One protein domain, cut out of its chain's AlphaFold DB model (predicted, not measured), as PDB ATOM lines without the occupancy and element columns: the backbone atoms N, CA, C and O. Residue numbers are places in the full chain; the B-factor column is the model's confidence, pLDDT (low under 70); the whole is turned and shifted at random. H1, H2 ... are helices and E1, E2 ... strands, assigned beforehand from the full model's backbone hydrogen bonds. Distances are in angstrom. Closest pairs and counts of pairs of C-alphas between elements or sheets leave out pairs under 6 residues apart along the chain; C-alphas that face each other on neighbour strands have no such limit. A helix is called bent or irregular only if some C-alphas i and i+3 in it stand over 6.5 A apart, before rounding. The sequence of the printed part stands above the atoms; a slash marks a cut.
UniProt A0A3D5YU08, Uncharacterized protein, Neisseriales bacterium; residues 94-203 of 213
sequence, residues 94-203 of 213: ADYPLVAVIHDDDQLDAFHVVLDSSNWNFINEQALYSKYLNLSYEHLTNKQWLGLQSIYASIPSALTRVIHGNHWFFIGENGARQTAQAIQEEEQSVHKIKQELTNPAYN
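Overview. This is residues 94 to 203 of the 213 residues of an uncharacterized protein of Neisseriales bacterium (UniProt A0A3D5YU08). Look for a rod in which three helices run lengthwise, with a very small parallel sheet of two short strands, E1 and E2, in the gap between H1 on one side and H3 on the other. H2 fills the other half of the rod's length: it folds back beside H1 as a helical hairpin and leads through one residue into E2. The printed part has 110 residues, with three named helices and two named strands in the order E1 H1 H2 E2 H3; the sheet's order is E1, E2, and the class is mostly helix. The whole is only just loose, close to compact, with a radius of gyration of the C-alphas of 16.1 A, and spans 51 by 24 by 22 A.

Along the chain. Begin at Ala 94 and go on to C-alpha 101 at (126.603, 149.899, 81.740), where E1, residues 101 to 103, begins. H1, residues 107 to 133, then runs 37.4 A; it is irregular, with C-alphas 108 and 111 8.5 A apart. H2, residues 142 to 158, begins at C-alpha 142 at (148.815, 166.612, 94.761) and runs 23.4 A; it too is irregular, with C-alphas 153 and 156 7.1 A apart. E2 is residues 160 to 162. H3, residues 172 to 196, runs 35.9 A and ends at C-alpha 196 at (144.556, 152.464, 88.096).

Arrangement. Start at the strands: E1 and E2 are parallel neighbours at 16 degrees, and you will find N 161 and O 101 at 2.8 A and N 103 and O 161 at 3.0 A, both within hydrogen-bond range. E1, H1, H2 and E2 form a strand-helix-strand unit, two parallel neighbour strands with helices between, and its crossover is right-handed. The closest C-alphas of E1 and H1 are those of Val 101 and Ser 117, 6.3 A apart; those of E2 and H3 are Arg 161 and Ala 182, 7.3 A apart. H1, with residues 117 to 125 alone, touches H2, with residues 152 to 156 alone; their closest C-alphas are those of Asn 121 and Pro 156, 6.0 A apart. This hairpin has a shallow tilt of 20 degrees, opposite ways. H2 and H3 only just touch, with 3 pairs of C-alphas within 8 A, the closest those of Ala 158 and Ser 189 at 6.2 A; their shallow tilt is 6 degrees, opposite ways. H1 and H3 are apart. In H3 every O i to N i+4 pair is within hydrogen-bond range; in H1 it is 19 of 23 and in H2 11 of 13.

Size, cuts and confidence. The two C-alphas farthest apart are those of His 139 and Gly 172, 51.4 A. The printed part has no cut. The links E1 to H1 and H2 to E2 are tight, H1 to H2 and E2 to H3 are short, and no link is long. The mean pLDDT of the printed part is 88.6; look in the B-factor column at residues 134 to 136 and 199 to 203, which are under 70.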
ATOM      1  N   ALA A  94     130.260 151.488 100.018       83.81
ATOM      2  CA  ALA A  94     131.595 150.880 100.044       83.81
ATOM      3  C   ALA A  94     131.610 149.408  99.575       83.81
ATOM      4  O   ALA A  94     132.630 148.942  99.058       83.81
ATOM      5  N   ASP A  95     130.481 148.702  99.713       84.62
ATOM      6  CA  ASP A  95     130.329 147.300  99.301       84.62
ATOM      7  C   ASP A  95     129.916 147.152  97.829       84.62
ATOM      8  O   ASP A  95     129.911 146.040  97.293       84.62
ATOM      9  N   TYR A  96     129.564 148.250  97.155       87.62
ATOM     10  CA  TYR A  96     129.117 148.186  95.771       87.62
ATOM     11  C   TYR A  96     130.294 147.891  94.834       87.62
ATOM     12  O   TYR A  96     131.344 148.544  94.910       87.62
ATOM     13  N   PRO A  97     130.150 146.919  93.916       89.81
ATOM     14  CA  PRO A  97     131.132 146.727  92.866       89.81
ATOM     15  C   PRO A  97     131.083 147.907  91.889       89.81
ATOM     16  O   PRO A  97     130.037 148.518  91.689       89.81
ATOM     17  N   LEU A  98     132.210 148.180  91.229       91.81
ATOM     18  CA  LEU A  98     132.190 148.994  90.016       91.81
ATOM     19  C   LEU A  98     131.402 148.260  88.932       91.81
ATOM     20  O   LEU A  98     131.678 147.085  88.668       91.81
ATOM     21  N   VAL A  99     130.465 148.967  88.311       94.25
ATOM     22  CA  VAL A  99     129.573 148.452  87.271       94.25
ATOM     23  C   VAL A  99     129.832 149.201  85.972       94.25
ATOM     24  O   VAL A  99     129.898 150.427  85.966       94.25
ATOM     25  N   ALA A 100     129.966 148.458  84.878       96.81
ATOM     26  CA  ALA A 100     129.859 149.017  83.541       96.81
ATOM     27  C   ALA A 100     128.431 148.847  83.025       96.81
ATOM     28  O   ALA A 100     127.793 147.822  83.271       96.81
ATOM     29  N   VAL A 101     127.940 149.861  82.323       96.25
ATOM     30  CA  VAL A 101     126.603 149.899  81.740       96.25
ATOM     31  C   VAL A 101     126.702 149.619  80.257       96.25
ATOM     32  O   VAL A 101     127.440 150.291  79.542       96.25
ATOM     33  N   ILE A 102     125.907 148.665  79.797       97.25
ATOM     34  CA  ILE A 102     125.637 148.448  78.381       97.25
ATOM     35  C   ILE A 102     124.149 148.728  78.194       97.25
ATOM     36  O   ILE A 102     123.334 148.072  78.839       97.25
ATOM     37  N   HIS A 103     123.809 149.697  77.352       96.12
ATOM     38  CA  HIS A 103     122.422 150.052  77.046       96.12
ATOM     39  C   HIS A 103     122.223 150.263  75.541       96.12
ATOM     40  O   HIS A 103     123.192 150.277  74.777       96.12
ATOM     41  N   ASP A 104     120.972 150.405  75.122       95.94
ATOM     42  CA  ASP A 104     120.574 150.539  73.725       95.94
ATOM     43  C   ASP A 104     120.493 152.002  73.243       95.94
ATOM     44  O   ASP A 104     120.903 152.926  73.958       95.94
ATOM     45  N   ASP A 105     119.996 152.218  72.020       95.44
ATOM     46  CA  ASP A 105     119.823 153.536  71.402       95.44
ATOM     47  C   ASP A 105     118.394 153.832  70.902       95.44
ATOM     48  O   ASP A 105     118.182 154.854  70.234       95.44
ATOM     49  N   ASP A 106     117.398 153.004  71.241       94.50
ATOM     50  CA  ASP A 106     116.021 153.169  70.768       94.50
ATOM     51  C   ASP A 106     115.196 154.071  71.700       94.50
ATOM     52  O   ASP A 106     115.138 153.929  72.921       94.50
ATOM     53  N   GLN A 107     114.447 154.993  71.101       90.81
ATOM     54  CA  GLN A 107     113.477 155.828  71.811       90.81
ATOM     55  C   GLN A 107     112.372 155.019  72.511       90.81
ATOM     56  O   GLN A 107     111.763 155.518  73.459       90.81
ATOM     57  N   LEU A 108     112.079 153.798  72.049       86.06
ATOM     58  CA  LEU A 108     111.132 152.913  72.721       86.06
ATOM     59  C   LEU A 108     111.641 152.496  74.105       86.06
ATOM     60  O   LEU A 108     110.817 152.186  74.961       86.06
ATOM     61  N   ASP A 109     112.955 152.551  74.347       88.88
ATOM     62  CA  ASP A 109     113.566 152.316  75.656       88.88
ATOM     63  C   ASP A 109     114.144 153.585  76.307       88.88
ATOM     64  O   ASP A 109     115.111 153.565  77.071       88.88
ATOM     65  N   ALA A 110     113.504 154.733  76.056       88.69
ATOM     66  CA  ALA A 110     113.985 156.053  76.475       88.69
ATOM     67  C   ALA A 110     114.374 156.176  77.960       88.69
ATOM     68  O   ALA A 110     115.212 157.011  78.297       88.69
ATOM     69  N   PHE A 111     113.766 155.398  78.864       87.69
ATOM     70  CA  PHE A 111     114.167 155.417  80.273       87.69
ATOM     71  C   PHE A 111     115.617 154.946  80.435       87.69
ATOM     72  O   PHE A 111     116.422 155.676  81.016       87.69
ATOM     73  N   HIS A 112     115.949 153.776  79.889       91.12
ATOM     74  CA  HIS A 112     117.282 153.193  79.985       91.12
ATOM     75  C   HIS A 112     118.295 154.019  79.187       91.12
ATOM     76  O   HIS A 112     119.319 154.423  79.741       91.12
ATOM     77  N   VAL A 113     117.948 154.415  77.957       93.56
ATOM     78  CA  VAL A 113     118.802 155.249  77.091       93.56
ATOM     79  C   VAL A 113     119.216 156.566  77.758       93.56
ATOM     80  O   VAL A 113     120.357 157.007  77.619       93.56
ATOM     81  N   VAL A 114     118.303 157.223  78.480       92.44
ATOM     82  CA  VAL A 114     118.571 158.546  79.067       92.44
ATOM     83  C   VAL A 114     119.180 158.449  80.465       92.44
ATOM     84  O   VAL A 114     120.000 159.294  80.833       92.44
ATOM     85  N   LEU A 115     118.767 157.469  81.274       93.44
ATOM     86  CA  LEU A 115     119.036 157.493  82.713       93.44
ATOM     87  C   LEU A 115     120.063 156.469  83.182       93.44
ATOM     88  O   LEU A 115     120.742 156.761  84.165       93.44
ATOM     89  N   ASP A 116     120.237 155.325  82.518       92.50
ATOM     90  CA  ASP A 116     121.076 154.254  83.071       92.50
ATOM     91  C   ASP A 116     122.525 154.689  83.249       92.50
ATOM     92  O   ASP A 116     123.076 154.530  84.340       92.50
ATOM     93  N   SER A 117     123.120 155.316  82.229       93.06
ATOM     94  CA  SER A 117     124.495 155.816  82.329       93.06
ATOM     95  C   SER A 117     124.652 156.773  83.517       93.06
ATOM     96  O   SER A 117     125.530 156.586  84.354       93.06
ATOM     97  N   SER A 118     123.766 157.764  83.665       93.62
ATOM     98  CA  SER A 118     123.874 158.735  84.766       93.62
ATOM     99  C   SER A 118     123.633 158.114  86.147       93.62
ATOM    100  O   SER A 118     124.386 158.396  87.081       93.62
ATOM    101  N   ASN A 119     122.644 157.225  86.278       93.31
ATOM    102  CA  ASN A 119     122.324 156.549  87.535       93.31
ATOM    103  C   ASN A 119     123.467 155.642  88.003       93.31
ATOM    104  O   ASN A 119     123.866 155.687  89.168       93.31
ATOM    105  N   TRP A 120     124.018 154.827  87.104       94.31
ATOM    106  CA  TRP A 120     125.106 153.914  87.443       94.31
ATOM    107  C   TRP A 120     126.436 154.633  87.636       94.31
ATOM    108  O   TRP A 120     127.194 154.251  88.526       94.31
ATOM    109  N   ASN A 121     126.704 155.708  86.890       94.06
ATOM    110  CA  ASN A 121     127.872 156.550  87.146       94.06
ATOM    111  C   ASN A 121     127.795 157.187  88.535       94.06
ATOM    112  O   ASN A 121     128.772 157.117  89.275       94.06
ATOM    113  N   PHE A 122     126.627 157.691  88.945       93.38
ATOM    114  CA  PHE A 122     126.430 158.171  90.311       93.38
ATOM    115  C   PHE A 122     126.732 157.077  91.348       93.38
ATOM    116  O   PHE A 122     127.476 157.317  92.298       93.38
ATOM    117  N   ILE A 123     126.212 155.859  91.160       92.62
ATOM    118  CA  ILE A 123     126.483 154.733  92.070       92.62
ATOM    119  C   ILE A 123     127.983 154.404  92.113       92.62
ATOM    120  O   ILE A 123     128.531 154.236  93.203       92.62
ATOM    121  N   ASN A 124     128.658 154.353  90.962       93.62
ATOM    122  CA  ASN A 124     130.101 154.119  90.873       93.62
ATOM    123  C   ASN A 124     130.892 155.197  91.626       93.62
ATOM    124  O   ASN A 124     131.785 154.876  92.408       93.62
ATOM    125  N   GLU A 125     130.556 156.471  91.433       91.94
ATOM    126  CA  GLU A 125     131.208 157.594  92.108       91.94
ATOM    127  C   GLU A 125     131.027 157.534  93.628       91.94
ATOM    128  O   GLU A 125     132.000 157.729  94.365       91.94
ATOM    129  N   GLN A 126     129.815 157.217  94.102       91.06
ATOM    130  CA  GLN A 126     129.542 157.012  95.526       91.06
ATOM    131  C   GLN A 126     130.331 155.818  96.076       91.06
ATOM    132  O   GLN A 126     130.946 155.932  97.135       91.06
ATOM    133  N   ALA A 127     130.379 154.701  95.345       89.56
ATOM    134  CA  ALA A 127     131.125 153.514  95.751       89.56
ATOM    135  C   ALA A 127     132.620 153.808  95.898       89.56
ATOM    136  O   ALA A 127     133.229 153.491  96.923       89.56
ATOM    137  N   LEU A 128     133.206 154.494  94.916       86.44
ATOM    138  CA  LEU A 128     134.593 154.939  94.990       86.44
ATOM    139  C   LEU A 128     134.810 155.929  96.134       86.44
ATOM    140  O   LEU A 128     135.800 155.813  96.855       86.44
ATOM    141  N   TYR A 129     133.884 156.866  96.343       86.69
ATOM    142  CA  TYR A 129     134.044 157.893  97.367       86.69
ATOM    143  C   TYR A 129     134.046 157.252  98.753       86.69
ATOM    144  O   TYR A 129     134.968 157.467  99.542       86.69
ATOM    145  N   SER A 130     133.059 156.397  99.022       85.44
ATOM    146  CA  SER A 130     132.946 155.665 100.280       85.44
ATOM    147  C   SER A 130     134.124 154.726 100.519       85.44
ATOM    148  O   SER A 130     134.581 154.619 101.655       85.44
ATOM    149  N   LYS A 131     134.639 154.073  99.470       80.75
ATOM    150  CA  LYS A 131     135.737 153.109  99.590       80.75
ATOM    151  C   LYS A 131     137.111 153.759  99.739       80.75
ATOM    152  O   LYS A 131     137.976 153.189 100.397       80.75
ATOM    153  N   TYR A 132     137.328 154.921  99.128       74.50
ATOM    154  CA  TYR A 132     138.675 155.461  98.929       74.50
ATOM    155  C   TYR A 132     138.891 156.880  99.445       74.50
ATOM    156  O   TYR A 132     140.001 157.219  99.849       74.50
ATOM    157  N   LEU A 133     137.861 157.725  99.435       72.00
ATOM    158  CA  LEU A 133     137.991 159.134  99.812       72.00
ATOM    159  C   LEU A 133     137.525 159.414 101.232       72.00
ATOM    160  O   LEU A 133     138.148 160.222 101.917       72.00
ATOM    161  N   ASN A 134     136.489 158.713 101.690       69.56
ATOM    162  CA  ASN A 134     135.882 158.929 103.001       69.56
ATOM    163  C   ASN A 134     136.849 158.693 104.181       69.56
ATOM    164  O   ASN A 134     136.548 159.078 105.305       69.56
ATOM    165  N   LEU A 135     138.013 158.074 103.943       58.81
ATOM    166  CA  LEU A 135     138.956 157.691 104.995       58.81
ATOM    167  C   LEU A 135     140.343 158.343 104.893       58.81
ATOM    168  O   LEU A 135     141.145 158.149 105.806       58.81
ATOM    169  N   SER A 136     140.699 159.051 103.806       66.50
ATOM    170  CA  SER A 136     142.120 159.412 103.587       66.50
ATOM    171  C   SER A 136     142.417 160.600 102.659       66.50
ATOM    172  O   SER A 136     143.585 160.823 102.348       66.50
ATOM    173  N   TYR A 137     141.428 161.381 102.204       73.12
ATOM    174  CA  TYR A 137     141.689 162.421 101.188       73.12
ATOM    175  C   TYR A 137     142.724 163.479 101.623       73.12
ATOM    176  O   TYR A 137     143.483 163.977 100.796       73.12
ATOM    177  N   GLU A 138     142.785 163.798 102.916       76.31
ATOM    178  CA  GLU A 138     143.728 164.764 103.496       76.31
ATOM    179  C   GLU A 138     145.197 164.277 103.481       76.31
ATOM    180  O   GLU A 138     146.112 165.083 103.624       76.31
ATOM    181  N   HIS A 139     145.428 162.976 103.254       77.12
ATOM    182  CA  HIS A 139     146.758 162.346 103.190       77.12
ATOM    183  C   HIS A 139     147.261 162.192 101.746       77.12
ATOM    184  O   HIS A 139     148.362 161.691 101.518       77.12
ATOM    185  N   LEU A 140     146.466 162.603 100.752       76.94
ATOM    186  CA  LEU A 140     146.837 162.510  99.344       76.94
ATOM    187  C   LEU A 140     147.831 163.616  98.969       76.94
ATOM    188  O   LEU A 140     147.589 164.804  99.167       76.94
ATOM    189  N   THR A 141     148.928 163.241  98.318       82.81
ATOM    190  CA  THR A 141     149.772 164.188  97.580       82.81
ATOM    191  C   THR A 141     148.990 164.802  96.416       82.81
ATOM    192  O   THR A 141     148.080 164.185  95.857       82.81
ATOM    193  N   ASN A 142     149.415 165.976  95.943       83.75
ATOM    194  CA  ASN A 142     148.815 166.612  94.761       83.75
ATOM    195  C   ASN A 142     148.773 165.684  93.535       83.75
ATOM    196  O   ASN A 142     147.799 165.687  92.789       83.75
ATOM    197  N   LYS A 143     149.809 164.859  93.330       82.00
ATOM    198  CA  LYS A 143     149.851 163.897  92.219       82.00
ATOM    199  C   LYS A 143     148.770 162.820  92.367       82.00
ATOM    200  O   LYS A 143     148.133 162.471  91.378       82.00
ATOM    201  N   GLN A 144     148.561 162.308  93.579       78.31
ATOM    202  CA  GLN A 144     147.521 161.316  93.875       78.31
ATOM    203  C   GLN A 144     146.122 161.915  93.730       78.31
ATOM    204  O   GLN A 144     145.265 161.310  93.096       78.31
ATOM    205  N   TRP A 145     145.913 163.132  94.235       83.88
ATOM    206  CA  TRP A 145     144.653 163.858  94.085       83.88
ATOM    207  C   TRP A 145     144.289 164.111  92.614       83.88
ATOM    208  O   TRP A 145     143.148 163.902  92.209       83.88
ATOM    209  N   LEU A 146     145.256 164.524  91.788       85.12
ATOM    210  CA  LEU A 146     145.049 164.704  90.346       85.12
ATOM    211  C   LEU A 146     144.795 163.375  89.623       85.12
ATOM    212  O   LEU A 146     143.929 163.313  88.754       85.12
ATOM    213  N   GLY A 147     145.514 162.310  89.992       83.06
ATOM    214  CA  GLY A 147     145.285 160.969  89.451       83.06
ATOM    215  C   GLY A 147     143.870 160.473  89.746       83.06
ATOM    216  O   GLY A 147     143.172 160.027  88.841       83.06
ATOM    217  N   LEU A 148     143.410 160.636  90.985       84.12
ATOM    218  CA  LEU A 148     142.065 160.242  91.385       84.12
ATOM    219  C   LEU A 148     140.988 161.053  90.661       84.12
ATOM    220  O   LEU A 148     140.061 160.464  90.117       84.12
ATOM    221  N   GLN A 149     141.131 162.378  90.572       87.56
ATOM    222  CA  GLN A 149     140.219 163.204  89.772       87.56
ATOM    223  C   GLN A 149     140.163 162.750  88.310       87.56
ATOM    224  O   GLN A 149     139.084 162.707  87.728       87.56
ATOM    225  N   SER A 150     141.305 162.372  87.727       89.50
ATOM    226  CA  SER A 150     141.351 161.847  86.361       89.50
ATOM    227  C   SER A 150     140.603 160.520  86.215       89.50
ATOM    228  O   SER A 150     139.983 160.306  85.177       89.50
ATOM    229  N   ILE A 151     140.653 159.642  87.222       89.19
ATOM    230  CA  ILE A 151     139.890 158.385  87.235       89.19
ATOM    231  C   ILE A 151     138.391 158.688  87.337       89.19
ATOM    232  O   ILE A 151     137.613 158.187  86.537       89.19
ATOM    233  N   TYR A 152     137.977 159.553  88.266       90.62
ATOM    234  CA  TYR A 152     136.570 159.956  88.393       90.62
ATOM    235  C   TYR A 152     136.023 160.562  87.098       90.62
ATOM    236  O   TYR A 152     134.953 160.178  86.636       90.62
ATOM    237  N   ALA A 153     136.784 161.460  86.472       91.88
ATOM    238  CA  ALA A 153     136.390 162.104  85.225       91.88
ATOM    239  C   ALA A 153     136.299 161.134  84.033       91.88
ATOM    240  O   ALA A 153     135.622 161.447  83.053       91.88
ATOM    241  N   SER A 154     136.977 159.980  84.084       92.69
ATOM    242  CA  SER A 154     136.950 158.994  83.002       92.69
ATOM    243  C   SER A 154     135.805 157.991  83.122       92.69
ATOM    244  O   SER A 154     135.401 157.441  82.103       92.69
ATOM    245  N   ILE A 155     135.241 157.779  84.319       92.75
ATOM    246  CA  ILE A 155     134.200 156.766  84.570       92.75
ATOM    247  C   ILE A 155     133.038 156.840  83.574       92.75
ATOM    248  O   ILE A 155     132.747 155.800  82.978       92.75
ATOM    249  N   PRO A 156     132.413 158.009  83.314       93.06
ATOM    250  CA  PRO A 156     131.242 158.043  82.449       93.06
ATOM    251  C   PRO A 156     131.492 157.516  81.039       93.06
ATOM    252  O   PRO A 156     130.635 156.836  80.485       93.06
ATOM    253  N   SER A 157     132.667 157.791  80.469       93.38
ATOM    254  CA  SER A 157     133.034 157.326  79.129       93.38
ATOM    255  C   SER A 157     133.719 155.959  79.128       93.38
ATOM    256  O   SER A 157     133.667 155.262  78.120       93.38
ATOM    257  N   ALA A 158     134.363 155.571  80.230       94.56
ATOM    258  CA  ALA A 158     135.073 154.303  80.349       94.56
ATOM    259  C   ALA A 158     134.158 153.125  80.698       94.56
ATOM    260  O   ALA A 158     134.508 152.001  80.363       94.56
ATOM    261  N   LEU A 159     133.045 153.375  81.395       96.19
ATOM    262  CA  LEU A 159     132.138 152.352  81.928       96.19
ATOM    263  C   LEU A 159     130.713 152.460  81.357       96.19
ATOM    264  O   LEU A 159     129.775 151.944  81.959       96.19
ATOM    265  N   THR A 160     130.533 153.141  80.222       96.38
ATOM    266  CA  THR A 160     129.255 153.184  79.496       96.38
ATOM    267  C   THR A 160     129.472 152.778  78.043       96.38
ATOM    268  O   THR A 160     130.310 153.351  77.346       96.38
ATOM    269  N   ARG A 161     128.652 151.842  77.566       96.69
ATOM    270  CA  ARG A 161     128.590 151.390  76.180       96.69
ATOM    271  C   ARG A 161     127.169 151.515  75.652       96.69
ATOM    272  O   ARG A 161     126.230 151.054  76.294       96.69
ATOM    273  N   VAL A 162     127.050 152.056  74.446       96.31
ATOM    274  CA  VAL A 162     125.809 152.025  73.667       96.31
ATOM    275  C   VAL A 162     125.917 150.923  72.618       96.31
ATOM    276  O   VAL A 162     126.928 150.849  71.912       96.31
ATOM    277  N   ILE A 163     124.900 150.071  72.518       95.69
ATOM    278  CA  ILE A 163     124.734 149.061  71.468       95.69
ATOM    279  C   ILE A 163     123.499 149.421  70.649       95.69
ATOM    280  O   ILE A 163     122.514 149.897  71.194       95.69
ATOM    281  N   HIS A 164     123.546 149.193  69.339       95.31
ATOM    282  CA  HIS A 164     122.381 149.444  68.499       95.31
ATOM    283  C   HIS A 164     121.287 148.397  68.738       95.31
ATOM    284  O   HIS A 164     121.567 147.197  68.675       95.31
ATOM    285  N   GLY A 165     120.057 148.851  68.947       94.62
ATOM    286  CA  GLY A 165     118.909 147.999  69.245       94.62
ATOM    287  C   GLY A 165     117.965 148.698  70.207       94.62
ATOM    288  O   GLY A 165     118.041 149.912  70.363       94.62
ATOM    289  N   ASN A 166     117.094 147.931  70.848       94.31
ATOM    290  CA  ASN A 166     116.157 148.434  71.849       94.31
ATOM    291  C   ASN A 166     116.300 147.700  73.191       94.31
ATOM    292  O   ASN A 166     117.339 147.097  73.430       94.31
ATOM    293  N   HIS A 167     115.284 147.671  74.059       93.25
ATOM    294  CA  HIS A 167     115.355 146.958  75.349       93.25
ATOM    295  C   HIS A 167     115.854 145.499  75.233       93.25
ATOM    296  O   HIS A 167     116.453 144.944  76.156       93.25
ATOM    297  N   TRP A 168     115.616 144.868  74.079       94.69
ATOM    298  CA  TRP A 168     116.049 143.515  73.743       94.69
ATOM    299  C   TRP A 168     117.265 143.468  72.806       94.69
ATOM    300  O   TRP A 168     117.464 142.447  72.155       94.69
ATOM    301  N   PHE A 169     118.113 144.501  72.755       95.38
ATOM    302  CA  PHE A 169     119.278 144.620  71.854       95.38
ATOM    303  C   PHE A 169     120.217 143.400  71.831       95.38
ATOM    304  O   PHE A 169     121.054 143.265  70.947       95.38
ATOM    305  N   PHE A 170     120.128 142.515  72.824       95.88
ATOM    306  CA  PHE A 170     120.924 141.299  72.964       95.88
ATOM    307  C   PHE A 170     120.314 140.054  72.294       95.88
ATOM    308  O   PHE A 170     120.929 138.984  72.340       95.88
ATOM    309  N   ILE A 171     119.124 140.138  71.686       94.44
ATOM    310  CA  ILE A 171     118.518 139.023  70.942       94.44
ATOM    311  C   ILE A 171     118.871 139.082  69.448       94.44
ATOM    312  O   ILE A 171     119.247 140.111  68.897       94.44
ATOM    313  N   GLY A 172     118.761 137.940  68.766       94.00
ATOM    314  CA  GLY A 172     119.189 137.821  67.368       94.00
ATOM    315  C   GLY A 172     120.707 137.705  67.223       94.00
ATOM    316  O   GLY A 172     121.459 137.806  68.184       94.00
ATOM    317  N   GLU A 173     121.176 137.422  66.007       93.44
ATOM    318  CA  GLU A 173     122.598 137.124  65.787       93.44
ATOM    319  C   GLU A 173     123.484 138.358  65.992       93.44
ATOM    320  O   GLU A 173     124.536 138.271  66.627       93.44
ATOM    321  N   ASN A 174     123.061 139.502  65.451       91.69
ATOM    322  CA  ASN A 174     123.853 140.727  65.491       91.69
ATOM    323  C   ASN A 174     123.898 141.309  66.902       91.69
ATOM    324  O   ASN A 174     124.985 141.620  67.386       91.69
ATOM    325  N   GLY A 175     122.734 141.401  67.548       94.69
ATOM    326  CA  GLY A 175     122.589 141.874  68.918       94.69
ATOM    327  C   GLY A 175     123.407 141.042  69.894       94.69
ATOM    328  O   GLY A 175     124.339 141.544  70.518       94.69
ATOM    329  N   ALA A 176     123.182 139.723  69.914       96.31
ATOM    330  CA  ALA A 176     123.908 138.811  70.797       96.31
ATOM    331  C   ALA A 176     125.434 138.875  70.608       96.31
ATOM    332  O   ALA A 176     126.184 138.850  71.585       96.31
ATOM    333  N   ARG A 177     125.914 138.977  69.359       96.62
ATOM    334  CA  ARG A 177     127.349 139.099  69.060       96.62
ATOM    335  C   ARG A 177     127.930 140.403  69.608       96.62
ATOM    336  O   ARG A 177     128.987 140.364  70.236       96.62
ATOM    337  N   GLN A 178     127.255 141.528  69.374       96.75
ATOM    338  CA  GLN A 178     127.691 142.838  69.865       96.75
ATOM    339  C   GLN A 178     127.672 142.891  71.391       96.75
ATOM    340  O   GLN A 178     128.650 143.327  71.990       96.75
ATOM    341  N   THR A 179     126.622 142.372  72.030       97.69
ATOM    342  CA  THR A 179     126.536 142.299  73.493       97.69
ATOM    343  C   THR A 179     127.648 141.436  74.079       97.69
ATOM    344  O   THR A 179     128.303 141.855  75.027       97.69
ATOM    345  N   ALA A 180     127.920 140.259  73.507       98.00
ATOM    346  CA  ALA A 180     128.995 139.392  73.988       98.00
ATOM    347  C   ALA A 180     130.377 140.059  73.876       98.00
ATOM    348  O   ALA A 180     131.196 139.928  74.785       98.00
ATOM    349  N   GLN A 181     130.629 140.785  72.783       97.88
ATOM    350  CA  GLN A 181     131.855 141.565  72.615       97.88
ATOM    351  C   GLN A 181     131.932 142.707  73.635       97.88
ATOM    352  O   GLN A 181     132.944 142.843  74.319       97.88
ATOM    353  N   ALA A 182     130.856 143.480  73.788       97.81
ATOM    354  CA  ALA A 182     130.792 144.583  74.736       97.81
ATOM    355  C   ALA A 182     131.013 144.118  76.179       97.81
ATOM    356  O   ALA A 182     131.743 144.769  76.910       97.81
ATOM    357  N   ILE A 183     130.469 142.965  76.583       97.88
ATOM    358  CA  ILE A 183     130.728 142.398  77.916       97.88
ATOM    359  C   ILE A 183     132.231 142.183  78.131       97.88
ATOM    360  O   ILE A 183     132.759 142.590  79.161       97.88
ATOM    361  N   GLN A 184     132.941 141.601  77.159       97.88
ATOM    362  CA  GLN A 184     134.388 141.380  77.279       97.88
ATOM    363  C   GLN A 184     135.172 142.694  77.347       97.88
ATOM    364  O   GLN A 184     136.120 142.812  78.124       97.88
ATOM    365  N   GLU A 185     134.795 143.679  76.533       97.38
ATOM    366  CA  GLU A 185     135.426 145.001  76.518       97.38
ATOM    367  C   GLU A 185     135.185 145.751  77.833       97.38
ATOM    368  O   GLU A 185     136.122 146.276  78.431       97.38
ATOM    369  N   GLU A 186     133.954 145.742  78.340       97.06
ATOM    370  CA  GLU A 186     133.593 146.423  79.579       97.06
ATOM    371  C   GLU A 186     134.156 145.726  80.823       97.06
ATOM    372  O   GLU A 186     134.575 146.393  81.773       97.06
ATOM    373  N   GLU A 187     134.283 144.396  80.815       96.50
ATOM    374  CA  GLU A 187     135.058 143.690  81.835       96.50
ATOM    375  C   GLU A 187     136.503 144.200  81.871       96.50
ATOM    376  O   GLU A 187     137.033 144.473  82.954       96.50
ATOM    377  N   GLN A 188     137.145 144.381  80.714       96.38
ATOM    378  CA  GLN A 188     138.497 144.944  80.642       96.38
ATOM    379  C   GLN A 188     138.537 146.396  81.132       96.38
ATOM    380  O   GLN A 188     139.447 146.743  81.890       96.38
ATOM    381  N   SER A 189     137.550 147.225  80.776       95.81
ATOM    382  CA  SER A 189     137.424 148.603  81.269       95.81
ATOM    383  C   SER A 189     137.340 148.656  82.795       95.81
ATOM    384  O   SER A 189     138.114 149.371  83.439       95.81
ATOM    385  N   VAL A 190     136.477 147.837  83.403       94.88
ATOM    386  CA  VAL A 190     136.347 147.740  84.866       94.88
ATOM    387  C   VAL A 190     137.665 147.299  85.507       94.88
ATOM    388  O   VAL A 190     138.080 147.866  86.523       94.88
ATOM    389  N   HIS A 191     138.352 146.305  84.936       93.31
ATOM    390  CA  HIS A 191     139.652 145.859  85.446       93.31
ATOM    391  C   HIS A 191     140.714 146.951  85.348       93.31
ATOM    392  O   HIS A 191     141.470 147.142  86.301       93.31
ATOM    393  N   LYS A 192     140.751 147.696  84.241       91.88
ATOM    394  CA  LYS A 192     141.680 148.810  84.052       91.88
ATOM    395  C   LYS A 192     141.476 149.890  85.114       91.88
ATOM    396  O   LYS A 192     142.443 150.275  85.761       91.88
ATOM    397  N   ILE A 193     140.233 150.301  85.376       90.75
ATOM    398  CA  ILE A 193     139.930 151.278  86.435       90.75
ATOM    399  C   ILE A 193     140.367 150.749  87.812       90.75
ATOM    400  O   ILE A 193     141.019 151.460  88.574       90.75
ATOM    401  N   LYS A 194     140.092 149.476  88.128       88.19
ATOM    402  CA  LYS A 194     140.557 148.848  89.383       88.19
ATOM    403  C   LYS A 194     142.089 148.825  89.501       88.19
ATOM    404  O   LYS A 194     142.621 149.020  90.593       88.19
ATOM    405  N   GLN A 195     142.802 148.590  88.401       86.75
ATOM    406  CA  GLN A 195     144.266 148.630  88.367       86.75
ATOM    407  C   GLN A 195     144.800 150.052  88.554       86.75
ATOM    408  O   GLN A 195     145.738 150.250  89.321       86.75
ATOM    409  N   GLU A 196     144.192 151.053  87.917       85.19
ATOM    410  CA  GLU A 196     144.556 152.464  88.096       85.19
ATOM    411  C   GLU A 196     144.370 152.906  89.553       85.19
ATOM    412  O   GLU A 196     145.273 153.514  90.129       85.19
ATOM    413  N   LEU A 197     143.267 152.488  90.182       80.00
ATOM    414  CA  LEU A 197     142.983 152.705  91.603       80.00
ATOM    415  C   LEU A 197     143.967 151.997  92.543       80.00
ATOM    416  O   LEU A 197     144.018 152.325  93.716       80.00
ATOM    417  N   THR A 198     144.752 151.025  92.077       74.94
ATOM    418  CA  THR A 198     145.728 150.296  92.908       74.94
ATOM    419  C   THR A 198     147.177 150.534  92.473       74.94
ATOM    420  O   THR A 198     148.106 149.988  93.072       74.94
ATOM    421  N   ASN A 199     147.402 151.390  91.472       68.38
ATOM    422  CA  ASN A 199     148.687 151.529  90.799       68.38
ATOM    423  C   ASN A 199     149.801 152.074  91.734       68.38
ATOM    424  O   ASN A 199     149.671 153.180  92.270       68.38
ATOM    425  N   PRO A 200     150.941 151.355  91.873       60.41
ATOM    426  CA  PRO A 200     152.129 151.756  92.646       60.41
ATOM    427  C   PRO A 200     152.676 153.153  92.328       60.41
ATOM    428  O   PRO A 200     153.178 153.841  93.210       60.41
ATOM    429  N   ALA A 201     152.533 153.632  91.089       57.34
ATOM    430  CA  ALA A 201     152.976 154.970  90.684       57.34
ATOM    431  C   ALA A 201     152.235 156.117  91.410       57.34
ATOM    432  O   ALA A 201     152.713 157.262  91.396       57.34
ATOM    433  N   TYR A 202     151.100 155.793  92.040       55.59
ATOM    434  CA  TYR A 202     150.341 156.622  92.977       55.59
ATOM    435  C   TYR A 202     150.395 156.087  94.425       55.59
ATOM    436  O   TYR A 202     149.790 156.682  95.304       55.59
ATOM    437  N   ASN A 203     151.113 154.994  94.701       53.59
ATOM    438  CA  ASN A 203     151.078 154.234  95.963       53.59
ATOM    439  C   ASN A 203     152.455 154.027  96.632       53.59
ATOM    440  O   ASN A 203     152.515 153.420  97.703       53.59
TER     441      ASN A 203